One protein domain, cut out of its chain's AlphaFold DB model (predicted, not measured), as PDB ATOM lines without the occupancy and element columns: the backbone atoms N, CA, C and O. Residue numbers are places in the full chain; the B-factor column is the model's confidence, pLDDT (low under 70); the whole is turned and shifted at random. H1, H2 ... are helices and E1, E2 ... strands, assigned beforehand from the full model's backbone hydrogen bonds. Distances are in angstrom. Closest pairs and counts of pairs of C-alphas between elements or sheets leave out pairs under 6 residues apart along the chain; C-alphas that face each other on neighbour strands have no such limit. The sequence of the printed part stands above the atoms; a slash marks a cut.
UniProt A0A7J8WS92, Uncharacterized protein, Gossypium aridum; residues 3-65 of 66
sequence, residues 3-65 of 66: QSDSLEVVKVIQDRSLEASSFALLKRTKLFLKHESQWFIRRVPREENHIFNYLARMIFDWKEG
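AT A GLANCE: This is residues 3 to 65 of the 66 residues of an uncharacterized protein of Gossypium aridum (UniProt A0A7J8WS92). Picture a loose, open U: H1 and the short strand E1 make the floor, H2 stands at one end of it, and H3 sticks out as a free arm at the other end, residues 54 to 64 of it clear of the rest. H1 packs on E1 and is near H2, while H3 touches no helix. The printed part has 63 residues with three named helices and one named strand, in the order H1, H2, E1, H3, and its class is mostly helix. E1 pairs with no named strand, but its residues 42 to 43 pair in parallel with residues 3 to 4. The whole is loose, with a radius of gyration of the C-alphas of 14.0 A, and only just elongated, spanning 37 by 25 by 21 A.

HOW THE PARTS SIT: Start at residues 3 to 4, a short stretch that pairs in parallel with residues 42 to 43 of E1, the strand of residues 41 to 43. Next comes H1, residues 7 to 14; it has 6 pairs of C-alphas within 8 A of E1, and the closest, those of Val 10 and Ile 41, are 6.2 A apart. Go on to H2, residues 24 to 35, which is close to H1 but not clearly touching it: the closest C-alphas, those of Ile 13 and Lys 30, are 7.1 A apart. H1 and H2 run the same way at a steep tilt of 52 degrees. H2 and E1 are apart. Last comes H3, residues 50 to 64, which is apart from H1, H2 and E1. In H1, H2 and H3 every O i to N i+4 pair is within hydrogen-bond range.

IN THESE COORDINATES: Find C-alpha 7 at (88.625, 102.092, 108.058), where H1 begins; its eight residues run 10.6 A to C-alpha 14. H2 then covers 17.1 A from Ala 24 to His 35. At C-alpha 41, (85.533, 111.930, 109.853), E1 begins, and it is 7.1 A long to Arg 43. H3, the longest helix with 15 residues, runs 20.4 A from His 50 to C-alpha 64 at (99.840, 105.529, 84.524).

THE WHOLE: The two C-alphas farthest apart, those of Ser 17 and Gly 65, lie 40.1 A from each other. Residues 34 to 39 stand free, and so do residues 54 to 65, of which 54 to 64 belong to H3; the body without these stretches spans 33 by 16 by 15 A. The printed part has no cut. The link from H2 to E1 is tight, and those from H1 to H2 and from E1 to H3 are short. The mean pLDDT of the printed part is 86.7; look for values under 70 at residues 17 to 21 and residue 65 of this predicted model.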
ATOM      1  N   GLN A   3      84.406 112.098 104.658       94.88
ATOM      2  CA  GLN A   3      83.986 110.714 104.442       94.88
ATOM      3  C   GLN A   3      85.149 109.925 103.850       94.88
ATOM      4  O   GLN A   3      85.870 110.422 102.990       94.88
ATOM      5  N   SER A   4      85.340 108.703 104.335       94.75
ATOM      6  CA  SER A   4      86.319 107.770 103.783       94.75
ATOM      7  C   SER A   4      85.750 106.361 103.817       94.75
ATOM      8  O   SER A   4      85.038 105.993 104.750       94.75
ATOM      9  N   ASP A   5      86.067 105.561 102.811       95.38
ATOM     10  CA  ASP A   5      85.815 104.121 102.790       95.38
ATOM     11  C   ASP A   5      86.928 103.313 103.481       95.38
ATOM     12  O   ASP A   5      86.721 102.153 103.857       95.38
ATOM     13  N   SER A   6      88.078 103.941 103.752       94.25
ATOM     14  CA  SER A   6      89.186 103.337 104.490       94.25
ATOM     15  C   SER A   6      88.963 103.398 106.001       94.25
ATOM     16  O   SER A   6      89.046 104.452 106.637       94.25
ATOM     17  N   LEU A   7      88.733 102.227 106.603       93.62
ATOM     18  CA  LEU A   7      88.625 102.092 108.058       93.62
ATOM     19  C   LEU A   7      89.921 102.506 108.770       93.62
ATOM     20  O   LEU A   7      89.864 103.086 109.852       93.62
ATOM     21  N   GLU A   8      91.075 102.212 108.172       91.00
ATOM     22  CA  GLU A   8      92.384 102.551 108.731       91.00
ATOM     23  C   GLU A   8      92.565 104.068 108.830       91.00
ATOM     24  O   GLU A   8      92.887 104.576 109.902       91.00
ATOM     25  N   VAL A   9      92.252 104.804 107.756       90.81
ATOM     26  CA  VAL A   9      92.341 106.274 107.738       90.81
ATOM     27  C   VAL A   9      91.430 106.890 108.797       90.81
ATOM     28  O   VAL A   9      91.864 107.763 109.547       90.81
ATOM     29  N   VAL A  10      90.182 106.418 108.904       93.44
ATOM     30  CA  VAL A  10      89.233 106.907 109.919       93.44
ATOM     31  C   VAL A  10      89.796 106.705 111.326       93.44
ATOM     32  O   VAL A  10      89.827 107.658 112.104       93.44
ATOM     33  N   LYS A  11      90.297 105.501 111.636       91.50
ATOM     34  CA  LYS A  11      90.877 105.184 112.951       91.50
ATOM     35  C   LYS A  11      92.088 106.057 113.265       91.50
ATOM     36  O   LYS A  11      92.146 106.652 114.333       91.50
ATOM     37  N   VAL A  12      93.021 106.177 112.326       89.62
ATOM     38  CA  VAL A  12      94.275 106.920 112.508       89.62
ATOM     39  C   VAL A  12      94.043 108.427 112.690       89.62
ATOM     40  O   VAL A  12      94.750 109.080 113.461       89.62
ATOM     41  N   ILE A  13      93.044 108.993 112.005       88.94
ATOM     42  CA  ILE A  13      92.673 110.408 112.144       88.94
ATOM     43  C   ILE A  13      91.909 110.670 113.448       88.94
ATOM     44  O   ILE A  13      92.120 111.708 114.075       88.94
ATOM     45  N   GLN A  14      91.042 109.746 113.870       89.00
ATOM     46  CA  GLN A  14      90.315 109.855 115.139       89.00
ATOM     47  C   GLN A  14      91.215 109.620 116.357       89.00
ATOM     48  O   GLN A  14      90.952 110.167 117.431       89.00
ATOM     49  N   ASP A  15      92.278 108.835 116.200       86.25
ATOM     50  CA  ASP A  15      93.225 108.551 117.265       86.25
ATOM     51  C   ASP A  15      94.079 109.784 117.601       86.25
ATOM     52  O   ASP A  15      95.020 110.170 116.893       86.25
ATOM     53  N   ARG A  16      93.748 110.400 118.739       71.38
ATOM     54  CA  ARG A  16      94.428 111.576 119.296       71.38
ATOM     55  C   ARG A  16      95.798 111.252 119.898       71.38
ATOM     56  O   ARG A  16      96.583 112.170 120.097       71.38
ATOM     57  N   SER A  17      96.109 109.980 120.162       67.38
ATOM     58  CA  SER A  17      97.390 109.563 120.751       67.38
ATOM     59  C   SER A  17      98.546 109.568 119.742       67.38
ATOM     60  O   SER A  17      99.708 109.746 120.103       67.38
ATOM     61  N   LEU A  18      98.228 109.479 118.446       60.84
ATOM     62  CA  LEU A  18      99.188 109.441 117.338       60.84
ATOM     63  C   LEU A  18      99.786 110.821 116.972       60.84
ATOM     64  O   LEU A  18     100.082 111.075 115.804       60.84
ATOM     65  N   GLU A  19      99.955 111.735 117.930       61.03
ATOM     66  CA  GLU A  19     100.746 112.975 117.757       61.03
ATOM     67  C   GLU A  19     102.229 112.657 117.454       61.03
ATOM     68  O   GLU A  19     102.929 113.440 116.814       61.03
ATOM     69  N   ALA A  20     102.687 111.460 117.846       58.88
ATOM     70  CA  ALA A  20     104.053 110.971 117.663       58.88
ATOM     71  C   ALA A  20     104.298 110.188 116.355       58.88
ATOM     72  O   ALA A  20     105.402 109.688 116.148       58.88
ATOM     73  N   SER A  21     103.308 110.068 115.459       64.31
ATOM     74  CA  SER A  21     103.465 109.334 114.189       64.31
ATOM     75  C   SER A  21     104.674 109.832 113.391       64.31
ATOM     76  O   SER A  21     104.742 111.018 113.082       64.31
ATOM     77  N   SER A  22     105.578 108.949 112.960       70.12
ATOM     78  CA  SER A  22     106.719 109.294 112.092       70.12
ATOM     79  C   SER A  22     106.314 109.686 110.664       70.12
ATOM     80  O   SER A  22     107.099 110.312 109.951       70.12
ATOM     81  N   PHE A  23     105.078 109.395 110.245       81.94
ATOM     82  CA  PHE A  23     104.583 109.730 108.912       81.94
ATOM     83  C   PHE A  23     104.290 111.229 108.778       81.94
ATOM     84  O   PHE A  23     103.337 111.754 109.363       81.94
ATOM     85  N   ALA A  24     105.092 111.914 107.958       87.06
ATOM     86  CA  ALA A  24     104.975 113.351 107.705       87.06
ATOM     87  C   ALA A  24     103.587 113.756 107.177       87.06
ATOM     88  O   ALA A  24     103.048 114.783 107.593       87.06
ATOM     89  N   LEU A  25     102.984 112.926 106.313       87.75
ATOM     90  CA  LEU A  25     101.642 113.166 105.780       87.75
ATOM     91  C   LEU A  25     100.602 113.223 106.902       87.75
ATOM     92  O   LEU A  25      99.844 114.185 106.979       87.75
ATOM     93  N   LEU A  26     100.622 112.253 107.819       86.81
ATOM     94  CA  LEU A  26      99.674 112.207 108.928       86.81
ATOM     95  C   LEU A  26      99.844 113.396 109.880       86.81
ATOM     96  O   LEU A  26      98.846 113.997 110.280       86.81
ATOM     97  N   LYS A  27     101.089 113.775 110.207       86.00
ATOM     98  CA  LYS A  27     101.355 114.975 111.021       86.00
ATOM     99  C   LYS A  27     100.751 116.220 110.378       86.00
ATOM    100  O   LYS A  27     100.078 116.998 111.050       86.00
ATOM    101  N   ARG A  28     100.960 116.387 109.068       88.44
ATOM    102  CA  ARG A  28     100.451 117.537 108.319       88.44
ATOM    103  C   ARG A  28      98.923 117.544 108.269       88.44
ATOM    104  O   ARG A  28      98.325 118.580 108.537       88.44
ATOM    105  N   THR A  29      98.294 116.400 108.002       89.31
ATOM    106  CA  THR A  29      96.830 116.270 108.024       89.31
ATOM    107  C   THR A  29      96.261 116.623 109.396       89.31
ATOM    108  O   THR A  29      95.326 117.413 109.476       89.31
ATOM    109  N   LYS A  30      96.850 116.117 110.486       86.25
ATOM    110  CA  LYS A  30      96.409 116.449 111.850       86.25
ATOM    111  C   LYS A  30      96.582 117.926 112.184       86.25
ATOM    112  O   LYS A  30      95.697 118.496 112.810       86.25
ATOM    113  N   LEU A  31      97.682 118.551 111.757       87.25
ATOM    114  CA  LEU A  31      97.890 119.987 111.944       87.25
ATOM    115  C   LEU A  31      96.787 120.799 111.255       87.25
ATOM    116  O   LEU A  31      96.187 121.652 111.899       87.25
ATOM    117  N   PHE A  32      96.469 120.495 109.993       88.88
ATOM    118  CA  PHE A  32      95.366 121.155 109.290       88.88
ATOM    119  C   PHE A  32      94.042 120.991 110.038       88.88
ATOM    120  O   PHE A  32      93.359 121.974 110.304       88.88
ATOM    121  N   LEU A  33      93.722 119.769 110.464       88.56
ATOM    122  CA  LEU A  33      92.495 119.487 111.206       88.56
ATOM    123  C   LEU A  33      92.434 120.190 112.574       88.56
ATOM    124  O   LEU A  33      91.346 120.519 113.030       88.56
ATOM    125  N   LYS A  34      93.568 120.460 113.234       86.62
ATOM    126  CA  LYS A  34      93.598 121.248 114.482       86.62
ATOM    127  C   LYS A  34      93.214 122.712 114.276       86.62
ATOM    128  O   LYS A  34      92.706 123.326 115.208       86.62
ATOM    129  N   HIS A  35      93.487 123.270 113.098       88.44
ATOM    130  CA  HIS A  35      93.132 124.653 112.774       88.44
ATOM    131  C   HIS A  35      91.669 124.806 112.345       88.44
ATOM    132  O   HIS A  35      91.162 125.925 112.317       88.44
ATOM    133  N   GLU A  36      90.977 123.702 112.060       89.94
ATOM    134  CA  GLU A  36      89.563 123.723 111.705       89.94
ATOM    135  C   GLU A  36      88.666 123.721 112.943       89.94
ATOM    136  O   GLU A  36      88.751 122.842 113.800       89.94
ATOM    137  N   SER A  37      87.758 124.699 113.009       82.31
ATOM    138  CA  SER A  37      86.869 124.906 114.161       82.31
ATOM    139  C   SER A  37      85.913 123.734 114.406       82.31
ATOM    140  O   SER A  37      85.609 123.411 115.555       82.31
ATOM    141  N   GLN A  38      85.443 123.082 113.338       89.38
ATOM    142  CA  GLN A  38      84.538 121.938 113.408       89.38
ATOM    143  C   GLN A  38      84.803 120.961 112.266       89.38
ATOM    144  O   GLN A  38      84.560 121.244 111.093       89.38
ATOM    145  N   TRP A  39      85.228 119.752 112.615       91.62
ATOM    146  CA  TRP A  39      85.342 118.655 111.666       91.62
ATOM    147  C   TRP A  39      85.024 117.326 112.347       91.62
ATOM    148  O   TRP A  39      85.156 117.156 113.556       91.62
ATOM    149  N   PHE A  40      84.609 116.359 111.540       92.19
ATOM    150  CA  PHE A  40      84.554 114.959 111.922       92.19
ATOM    151  C   PHE A  40      84.790 114.120 110.676       92.19
ATOM    152  O   PHE A  40      84.467 114.540 109.556       92.19
ATOM    153  N   ILE A  41      85.349 112.938 110.885       94.38
ATOM    154  CA  ILE A  41      85.533 111.930 109.853       94.38
ATOM    155  C   ILE A  41      84.664 110.718 110.184       94.38
ATOM    156  O   ILE A  41      84.603 110.296 111.342       94.38
ATOM    157  N   ARG A  42      83.987 110.168 109.175       95.50
ATOM    158  CA  ARG A  42      83.208 108.930 109.301       95.50
ATOM    159  C   ARG A  42      83.563 107.938 108.207       95.50
ATOM    160  O   ARG A  42      83.912 108.333 107.093       95.50
ATOM    161  N   ARG A  43      83.407 106.654 108.531       96.06
ATOM    162  CA  ARG A  43      83.462 105.591 107.533       96.06
ATOM    163  C   ARG A  43      82.162 105.561 106.730       96.06
ATOM    164  O   ARG A  43      81.089 105.647 107.323       96.06
ATOM    165  N   VAL A  44      82.271 105.391 105.419       95.94
ATOM    166  CA  VAL A  44      81.162 105.016 104.531       95.94
ATOM    167  C   VAL A  44      81.508 103.736 103.764       95.94
ATOM    168  O   VAL A  44      82.691 103.429 103.612       95.94
ATOM    169  N   PRO A  45      80.524 102.951 103.303       95.19
ATOM    170  CA  PRO A  45      80.761 101.880 102.339       95.19
ATOM    171  C   PRO A  45      81.406 102.407 101.047       95.19
ATOM    172  O   PRO A  45      81.193 103.556 100.653       95.19
ATOM    173  N   ARG A  46      82.194 101.568 100.367       91.44
ATOM    174  CA  ARG A  46      82.895 101.960  99.129       91.44
ATOM    175  C   ARG A  46      81.913 102.263  97.998       91.44
ATOM    176  O   ARG A  46      82.159 103.140  97.175       91.44
ATOM    177  N   GLU A  47      80.785 101.569  98.003       92.38
ATOM    178  CA  GLU A  47      79.671 101.710  97.071       92.38
ATOM    179  C   GLU A  47      79.036 103.104  97.184       92.38
ATOM    180  O   GLU A  47      78.657 103.711  96.184       92.38
ATOM    181  N   GLU A  48      79.002 103.671  98.393       92.88
ATOM    182  CA  GLU A  48      78.536 105.039  98.635       92.88
ATOM    183  C   GLU A  48      79.595 106.092  98.263       92.88
ATOM    184  O   GLU A  48      79.250 107.233  97.965       92.88
ATOM    185  N   ASN A  49      80.879 105.713  98.215       91.31
ATOM    186  CA  ASN A  49      81.999 106.585  97.841       91.31
ATOM    187  C   ASN A  49      82.407 106.457  96.354       91.31
ATOM    188  O   ASN A  49      83.538 106.771  95.968       91.31
ATOM    189  N   HIS A  50      81.498 105.972  95.503       90.81
ATOM    190  CA  HIS A  50      81.789 105.593  94.117       90.81
ATOM    191  C   HIS A  50      82.287 106.755  93.245       90.81
ATOM    192  O   HIS A  50      83.159 106.534  92.406       90.81
ATOM    193  N   ILE A  51      81.804 107.988  93.458       91.75
ATOM    194  CA  ILE A  51      82.263 109.175  92.710       91.75
ATOM    195  C   ILE A  51      83.750 109.429  92.968       91.75
ATOM    196  O   ILE A  51      84.525 109.576  92.026       91.75
ATOM    197  N   PHE A  52      84.175 109.431  94.234       90.94
ATOM    198  CA  PHE A  52      85.586 109.622  94.576       90.94
ATOM    199  C   PHE A  52      86.452 108.468  94.083       90.94
ATOM    200  O   PHE A  52      87.546 108.707  93.579       90.94
ATOM    201  N   ASN A  53      85.957 107.233  94.168       89.81
ATOM    202  CA  ASN A  53      86.654 106.079  93.611       89.81
ATOM    203  C   ASN A  53      86.824 106.200  92.084       89.81
ATOM    204  O   ASN A  53      87.897 105.905  91.567       89.81
ATOM    205  N   TYR A  54      85.800 106.669  91.368       92.25
ATOM    206  CA  TYR A  54      85.872 106.911  89.926       92.25
ATOM    207  C   TYR A  54      86.886 108.011  89.583       92.25
ATOM    208  O   TYR A  54      87.767 107.788  88.759       92.25
ATOM    209  N   LEU A  55      86.831 109.157  90.270       93.44
ATOM    210  CA  LEU A  55      87.769 110.264  90.052       93.44
ATOM    211  C   LEU A  55      89.216 109.880  90.380       93.44
ATOM    212  O   LEU A  55      90.128 110.214  89.628       93.44
ATOM    213  N   ALA A  56      89.437 109.156  91.479       90.38
ATOM    214  CA  ALA A  56      90.763 108.680  91.855       90.38
ATOM    215  C   ALA A  56      91.336 107.730  90.796       90.38
ATOM    216  O   ALA A  56      92.503 107.867  90.439       90.38
ATOM    217  N   ARG A  57      90.507 106.821  90.260       90.00
ATOM    218  CA  ARG A  57      90.898 105.938  89.154       90.00
ATOM    219  C   ARG A  57      91.188 106.715  87.881       90.00
ATOM    220  O   ARG A  57      92.240 106.500  87.316       90.00
ATOM    221  N   MET A  58      90.349 107.674  87.490       92.50
ATOM    222  CA  MET A  58      90.631 108.517  86.320       92.50
ATOM    223  C   MET A  58      91.982 109.231  86.425       92.50
ATOM    224  O   MET A  58      92.729 109.271  85.455       92.50
ATOM    225  N   ILE A  59      92.302 109.801  87.590       91.62
ATOM    226  CA  ILE A  59      93.583 110.487  87.807       91.62
ATOM    227  C   ILE A  59      94.740 109.489  87.810       91.62
ATOM    228  O   ILE A  59      95.813 109.805  87.306       91.62
ATOM    229  N   PHE A  60      94.544 108.317  88.411       88.31
ATOM    230  CA  PHE A  60      95.546 107.259  88.430       88.31
ATOM    231  C   PHE A  60      95.819 106.744  87.014       88.31
ATOM    232  O   PHE A  60      96.956 106.786  86.576       88.31
ATOM    233  N   ASP A  61      94.777 106.393  86.266       89.81
ATOM    234  CA  ASP A  61      94.857 105.933  84.879       89.81
ATOM    235  C   ASP A  61      95.462 107.022  83.968       89.81
ATOM    236  O   ASP A  61      96.264 106.719  83.094       89.81
ATOM    237  N   TRP A  62      95.167 108.308  84.210       84.88
ATOM    238  CA  TRP A  62      95.825 109.426  83.514       84.88
ATOM    239  C   TRP A  62      97.320 109.555  83.844       84.88
ATOM    240  O   TRP A  62      98.096 110.009  83.009       84.88
ATOM    241  N   LYS A  63      97.740 109.183  85.059       76.31
ATOM    242  CA  LYS A  63      99.155 109.198  85.464       76.31
ATOM    243  C   LYS A  63      99.925 107.960  85.010       76.31
ATOM    244  O   LYS A  63     101.119 108.076  84.761       76.31
ATOM    245  N   GLU A  64      99.262 106.811  84.950       78.62
ATOM    246  CA  GLU A  64      99.840 105.529  84.524       78.62
ATOM    247  C   GLU A  64      99.783 105.330  82.996       78.62
ATOM    248  O   GLU A  64     100.455 104.450  82.464       78.62
ATOM    249  N   GLY A  65      99.044 106.193  82.299       61.00
ATOM    250  CA  GLY A  65      99.049 106.363  80.852       61.00
ATOM    251  C   GLY A  65      98.106 105.430  80.084       61.00
ATOM    252  O   GLY A  65      97.831 104.304  80.491       61.00
TER     253      GLY A  65